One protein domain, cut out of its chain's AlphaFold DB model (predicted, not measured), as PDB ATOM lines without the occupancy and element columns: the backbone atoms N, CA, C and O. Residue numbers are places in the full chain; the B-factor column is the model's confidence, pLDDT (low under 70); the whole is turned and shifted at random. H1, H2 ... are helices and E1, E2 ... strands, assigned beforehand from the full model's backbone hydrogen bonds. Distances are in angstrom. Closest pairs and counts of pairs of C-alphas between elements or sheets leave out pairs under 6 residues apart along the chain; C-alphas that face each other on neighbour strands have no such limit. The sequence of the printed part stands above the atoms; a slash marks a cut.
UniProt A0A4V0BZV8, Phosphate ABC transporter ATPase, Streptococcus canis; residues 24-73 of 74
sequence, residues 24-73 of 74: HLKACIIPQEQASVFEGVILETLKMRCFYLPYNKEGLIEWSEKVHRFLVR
ATOM      1  N   HIS A  24       8.082 -34.516  13.271       87.44
ATOM      2  CA  HIS A  24       8.694 -35.626  14.003       87.44
ATOM      3  C   HIS A  24       8.336 -35.651  15.493       87.44
ATOM      4  O   HIS A  24       8.607 -36.650  16.160       87.44
ATOM      5  N   LEU A  25       7.711 -34.593  16.027       89.31
ATOM      6  CA  LEU A  25       7.302 -34.537  17.427       89.31
ATOM      7  C   LEU A  25       6.263 -35.627  17.701       89.31
ATOM      8  O   LEU A  25       5.161 -35.591  17.148       89.31
ATOM      9  N   LYS A  26       6.611 -36.596  18.550       89.69
ATOM     10  CA  LYS A  26       5.707 -37.681  18.961       89.69
ATOM     11  C   LYS A  26       4.839 -37.283  20.144       89.69
ATOM     12  O   LYS A  26       3.634 -37.492  20.107       89.69
ATOM     13  N   ALA A  27       5.455 -36.670  21.145       93.44
ATOM     14  CA  ALA A  27       4.786 -36.163  22.326       93.44
ATOM     15  C   ALA A  27       5.537 -34.938  22.852       93.44
ATOM     16  O   ALA A  27       6.766 -34.882  22.805       93.44
ATOM     17  N   CYS A  28       4.786 -33.972  23.355       93.94
ATOM     18  CA  CYS A  28       5.267 -32.813  24.083       93.94
ATOM     19  C   CYS A  28       4.695 -32.906  25.495       93.94
ATOM     20  O   CYS A  28       3.478 -32.946  25.664       93.94
ATOM     21  N   ILE A  29       5.563 -32.987  26.499       95.75
ATOM     22  CA  ILE A  29       5.137 -33.055  27.895       95.75
ATOM     23  C   ILE A  29       5.322 -31.693  28.540       95.75
ATOM     24  O   ILE A  29       6.414 -31.129  28.490       95.75
ATOM     25  N   ILE A  30       4.260 -31.195  29.158       95.38
ATOM     26  CA  ILE A  30       4.222 -29.883  29.790       95.38
ATOM     27  C   ILE A  30       3.889 -30.078  31.274       95.38
ATOM     28  O   ILE A  30       2.946 -30.811  31.592       95.38
ATOM     29  N   PRO A  31       4.630 -29.443  32.199       95.50
ATOM     30  CA  PRO A  31       4.223 -29.373  33.595       95.50
ATOM     31  C   PRO A  31       2.813 -28.794  33.709       95.50
ATOM     32  O   PRO A  31       2.531 -27.722  33.172       95.50
ATOM     33  N   GLN A  32       1.913 -29.497  34.389       95.88
ATOM     34  CA  GLN A  32       0.502 -29.115  34.464       95.88
ATOM     35  C   GLN A  32       0.307 -27.710  35.055       95.88
ATOM     36  O   GLN A  32      -0.577 -26.971  34.632       95.88
ATOM     37  N   GLU A  33       1.173 -27.306  35.979       93.88
ATOM     38  CA  GLU A  33       1.171 -25.990  36.620       93.88
ATOM     39  C   GLU A  33       1.479 -24.854  35.631       93.88
ATOM     40  O   GLU A  33       1.192 -23.692  35.908       93.88
ATOM     41  N   GLN A  34       2.053 -25.185  34.471       93.19
ATOM     42  CA  GLN A  34       2.385 -24.251  33.399       93.19
ATOM     43  C   GLN A  34       1.384 -24.307  32.237       93.19
ATOM     44  O   GLN A  34       1.571 -23.594  31.254       93.19
ATOM     45  N   ALA A  35       0.319 -25.113  32.328       93.31
ATOM     46  CA  ALA A  35      -0.630 -25.305  31.231       93.31
ATOM     47  C   ALA A  35      -1.185 -23.980  30.689       93.31
ATOM     48  O   ALA A  35      -1.109 -23.727  29.488       93.31
ATOM     49  N   SER A  36      -1.615 -23.080  31.576       93.25
ATOM     50  CA  SER A  36      -2.166 -21.769  31.202       93.25
ATOM     51  C   SER A  36      -1.191 -20.884  30.420       93.25
ATOM     52  O   SER A  36      -1.618 -20.058  29.616       93.25
ATOM     53  N   VAL A  37       0.118 -21.056  30.625       93.50
ATOM     54  CA  VAL A  37       1.156 -20.316  29.896       93.50
ATOM     55  C   VAL A  37       1.296 -20.846  28.469       93.50
ATOM     56  O   VAL A  37       1.531 -20.074  27.543       93.50
ATOM     57  N   PHE A  38       1.136 -22.158  28.278       91.94
ATOM     58  CA  PHE A  38       1.387 -22.810  26.995       91.94
ATOM     59  C   PHE A  38       0.143 -22.976  26.116       91.94
ATOM     60  O   PHE A  38       0.261 -22.949  24.893       91.94
ATOM     61  N   GLU A  39      -1.054 -23.089  26.692       90.81
ATOM     62  CA  GLU A  39      -2.303 -23.302  25.944       90.81
ATOM     63  C   GLU A  39      -2.539 -22.264  24.836       90.81
ATOM     64  O   GLU A  39      -3.034 -22.614  23.764       90.81
ATOM     65  N   GLY A  40      -2.147 -21.006  25.070       91.38
ATOM     66  CA  GLY A  40      -2.310 -19.914  24.107       91.38
ATOM     67  C   GLY A  40      -1.273 -19.874  22.980       91.38
ATOM     68  O   GLY A  40      -1.479 -19.158  22.003       91.38
ATOM     69  N   VAL A  41      -0.165 -20.616  23.095       92.88
ATOM     70  CA  VAL A  41       0.943 -20.594  22.116       92.88
ATOM     71  C   VAL A  41       1.112 -21.914  21.366       92.88
ATOM     72  O   VAL A  41       1.786 -21.957  20.338       92.88
ATOM     73  N   ILE A  42       0.501 -22.999  21.850       93.12
ATOM     74  CA  ILE A  42       0.523 -24.293  21.168       93.12
ATOM     75  C   ILE A  42      -0.347 -24.221  19.912       93.12
ATOM     76  O   ILE A  42      -1.549 -23.957  19.974       93.12
ATOM     77  N   LEU A  43       0.259 -24.535  18.767       91.62
ATOM     78  CA  LEU A  43      -0.457 -24.689  17.504       91.62
ATOM     79  C   LEU A  43      -1.536 -25.772  17.626       91.62
ATOM     80  O   LEU A  43      -1.276 -26.853  18.151       91.62
ATOM     81  N   GLU A  44      -2.723 -25.521  17.070       91.94
ATOM     82  CA  GLU A  44      -3.869 -26.443  17.143       91.94
ATOM     83  C   GLU A  44      -3.508 -27.869  16.693       91.94
ATOM     84  O   GLU A  44      -3.877 -28.856  17.324       91.94
ATOM     85  N   THR A  45      -2.687 -27.977  15.646       91.81
ATOM     86  CA  THR A  45      -2.207 -29.247  15.084       91.81
ATOM     87  C   THR A  45      -1.321 -30.055  16.036       91.81
ATOM     88  O   THR A  45      -1.151 -31.260  15.840       91.81
ATOM     89  N   LEU A  46      -0.756 -29.419  17.064       92.38
ATOM     90  CA  LEU A  46       0.121 -30.039  18.056       92.38
ATOM     91  C   LEU A  46      -0.592 -30.363  19.366       92.38
ATOM     92  O   LEU A  46      -0.084 -31.198  20.108       92.38
ATOM     93  N   LYS A  47      -1.772 -29.787  19.635       92.69
ATOM     94  CA  LYS A  47      -2.507 -30.003  20.895       92.69
ATOM     95  C   LYS A  47      -2.767 -31.480  21.184       92.69
ATOM     96  O   LYS A  47      -2.588 -31.915  22.313       92.69
ATOM     97  N   MET A  48      -3.070 -32.271  20.153       92.62
ATOM     98  CA  MET A  48      -3.274 -33.725  20.269       92.62
ATOM     99  C   MET A  48      -2.019 -34.505  20.695       92.62
ATOM    100  O   MET A  48      -2.113 -35.679  21.041       92.62
ATOM    101  N   ARG A  49      -0.841 -33.879  20.626       93.81
ATOM    102  CA  ARG A  49       0.451 -34.453  21.026       93.81
ATOM    103  C   ARG A  49       0.999 -33.796  22.295       93.81
ATOM    104  O   ARG A  49       2.090 -34.164  22.722       93.81
ATOM    105  N   CYS A  50       0.290 -32.827  22.872       94.56
ATOM    106  CA  CYS A  50       0.660 -32.165  24.115       94.56
ATOM    107  C   CYS A  50      -0.045 -32.847  25.287       94.56
ATOM    108  O   CYS A  50      -1.265 -32.987  25.295       94.56
ATOM    109  N   PHE A  51       0.728 -33.244  26.292       96.00
ATOM    110  CA  PHE A  51       0.220 -33.893  27.490       96.00
ATOM    111  C   PHE A  51       0.687 -33.136  28.722       96.00
ATOM    112  O   PHE A  51       1.855 -32.757  28.831       96.00
ATOM    113  N   TYR A  52      -0.231 -32.958  29.663       95.62
ATOM    114  CA  TYR A  52       0.038 -32.277  30.917       95.62
ATOM    115  C   TYR A  52       0.242 -33.306  32.019       95.62
ATOM    116  O   TYR A  52      -0.599 -34.177  32.237       95.62
ATOM    117  N   LEU A  53       1.376 -33.208  32.702       96.38
ATOM    118  CA  LEU A  53       1.730 -34.070  33.821       96.38
ATOM    119  C   LEU A  53       2.008 -33.186  35.040       96.38
ATOM    120  O   LEU A  53       2.741 -32.207  34.894       96.38
ATOM    121  N   PRO A  54       1.474 -33.516  36.232       96.19
ATOM    122  CA  PRO A  54       1.809 -32.791  37.457       96.19
ATOM    123  C   PRO A  54       3.323 -32.743  37.647       96.19
ATOM    124  O   PRO A  54       3.964 -33.770  37.423       96.19
ATOM    125  N   TYR A  55       3.899 -31.630  38.088       94.19
ATOM    126  CA  TYR A  55       5.327 -31.537  38.397       94.19
ATOM    127  C   TYR A  55       5.521 -31.147  39.864       94.19
ATOM    128  O   TYR A  55       5.303 -30.013  40.286       94.19
ATOM    129  N   ASN A  56       5.984 -32.102  40.661       93.44
ATOM    130  CA  ASN A  56       6.140 -31.990  42.108       93.44
ATOM    131  C   ASN A  56       7.522 -31.452  42.512       93.44
ATOM    132  O   ASN A  56       8.021 -31.787  43.587       93.44
ATOM    133  N   LYS A  57       8.149 -30.631  41.657       92.38
ATOM    134  CA  LYS A  57       9.544 -30.175  41.810       92.38
ATOM    135  C   LYS A  57      10.533 -31.345  41.860       92.38
ATOM    136  O   LYS A  57      11.523 -31.291  42.589       92.38
ATOM    137  N   GLU A  58      10.233 -32.407  41.113       92.69
ATOM    138  CA  GLU A  58      11.126 -33.548  40.962       92.69
ATOM    139  C   GLU A  58      12.483 -33.119  40.382       92.69
ATOM    140  O   GLU A  58      12.577 -32.151  39.629       92.69
ATOM    141  N   GLY A  59      13.549 -33.854  40.704       92.75
ATOM    142  CA  GLY A  59      14.815 -33.702  39.999       92.75
ATOM    143  C   GLY A  59      14.703 -34.163  38.542       92.75
ATOM    144  O   GLY A  59      13.717 -34.772  38.116       92.75
ATOM    145  N   LEU A  60      15.745 -33.886  37.753       89.56
ATOM    146  CA  LEU A  60      15.781 -34.240  36.330       89.56
ATOM    147  C   LEU A  60      15.565 -35.744  36.099       89.56
ATOM    148  O   LEU A  60      14.881 -36.123  35.148       89.56
ATOM    149  N   ILE A  61      16.148 -36.592  36.949       93.75
ATOM    150  CA  ILE A  61      16.085 -38.051  36.812       93.75
ATOM    151  C   ILE A  61      14.660 -38.530  37.086       93.75
ATOM    152  O   ILE A  61      14.057 -39.193  36.245       93.75
ATOM    153  N   GLU A  62      14.094 -38.140  38.224       95.81
ATOM    154  CA  GLU A  62      12.764 -38.560  38.656       95.81
ATOM    155  C   GLU A  62      11.681 -38.053  37.696       95.81
ATOM    156  O   GLU A  62      10.736 -38.782  37.370       95.81
ATOM    157  N   TRP A  63      11.847 -36.832  37.178       95.50
ATOM    158  CA  TRP A  63      10.996 -36.301  36.120       95.50
ATOM    159  C   TRP A  63      11.113 -37.117  34.831       95.50
ATOM    160  O   TRP A  63      10.096 -37.520  34.264       95.50
ATOM    161  N   SER A  64      12.336 -37.423  34.393       94.25
ATOM    162  CA  SER A  64      12.576 -38.209  33.176       94.25
ATOM    163  C   SER A  64      11.945 -39.600  33.267       94.25
ATOM    164  O   SER A  64      11.297 -40.050  32.323       94.25
ATOM    165  N   GLU A  65      12.054 -40.268  34.417       96.25
ATOM    166  CA  GLU A  65      11.401 -41.556  34.646       96.25
ATOM    167  C   GLU A  65       9.874 -41.455  34.624       96.25
ATOM    168  O   GLU A  65       9.197 -42.318  34.062       96.25
ATOM    169  N   LYS A  66       9.313 -40.414  35.246       96.19
ATOM    170  CA  LYS A  66       7.869 -40.167  35.263       96.19
ATOM    171  C   LYS A  66       7.327 -39.942  33.854       96.19
ATOM    172  O   LYS A  66       6.335 -40.573  33.487       96.19
ATOM    173  N   VAL A  67       8.009 -39.116  33.065       95.38
ATOM    174  CA  VAL A  67       7.701 -38.885  31.652       95.38
ATOM    175  C   VAL A  67       7.796 -40.185  30.859       95.38
ATOM    176  O   VAL A  67       6.858 -40.536  30.151       95.38
ATOM    177  N   HIS A  68       8.875 -40.952  31.022       95.12
ATOM    178  CA  HIS A  68       9.044 -42.223  30.320       95.12
ATOM    179  C   HIS A  68       7.924 -43.222  30.653       95.12
ATOM    180  O   HIS A  68       7.322 -43.807  29.755       95.12
ATOM    181  N   ARG A  69       7.581 -43.385  31.940       95.75
ATOM    182  CA  ARG A  69       6.476 -44.259  32.372       95.75
ATOM    183  C   ARG A  69       5.132 -43.837  31.789       95.75
ATOM    184  O   ARG A  69       4.302 -44.704  31.531       95.75
ATOM    185  N   PHE A  70       4.905 -42.538  31.622       95.81
ATOM    186  CA  PHE A  70       3.711 -42.031  30.961       95.81
ATOM    187  C   PHE A  70       3.714 -42.372  29.466       95.81
ATOM    188  O   PHE A  70       2.751 -42.956  28.980       95.81
ATOM    189  N   LEU A  71       4.815 -42.089  28.764       93.88
ATOM    190  CA  LEU A  71       4.935 -42.299  27.318       93.88
ATOM    191  C   LEU A  71       4.797 -43.767  26.893       93.88
ATOM    192  O   LEU A  71       4.289 -44.033  25.816       93.88
ATOM    193  N   VAL A  72       5.221 -44.723  27.723       93.88
ATOM    194  CA  VAL A  72       5.083 -46.166  27.428       93.88
ATOM    195  C   VAL A  72       3.631 -46.665  27.561       93.88
ATOM    196  O   VAL A  72       3.318 -47.774  27.137       93.88
ATOM    197  N   ARG A  73       2.736 -45.881  28.174       90.19
ATOM    198  CA  ARG A  73       1.338 -46.269  28.434       90.19
ATOM    199  C   ARG A  73       0.332 -45.675  27.448       90.19
ATOM    200  O   ARG A  73      -0.847 -46.014  27.551       90.19
TER     201      ARG A  73
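Overview. This is residues 24 to 73 of the 74 residues of the protein "Phosphate ABC transporter ATPase" of Streptococcus canis (UniProt A0A4V0BZV8). Two short parallel strands, E1 and E2, lie side by side, with H1 and H2 on one side and H3 on the other. There are 50 residues printed, with E1, H1, H2, E2, H3 in order, mixed in class. The whole is only just compact, close to loose: radius of gyration of the C-alphas 11.3 A, spans 30 by 23 by 15 A.

Arrangement. E1, residues 28 to 31, and E2, 50 to 53, are parallel; N 51 and O 28 are within hydrogen-bond range, 2.8 A. H1, residues 32 to 38, and H2, 44 to 47, come between: a strand-helix-strand unit, its crossover right-handed. The closest C-alphas of E1 and H3, residues 60 to 71, are Ile 29 and Val 67, 7.4 A. Every O i to N i+4 pair is within range in H3, 1 of 3 in H1, beside 3 of 4 O i to N i+3 pairs.

Along the chain. E1 begins at C-alpha 28, (5.267, -32.813, 24.083); H3, 16.2 A long, ends at C-alpha 71, (4.935, -42.299, 27.318).

Size, cuts and confidence. The printed part has no cut; no printed residue is under 70 in pLDDT.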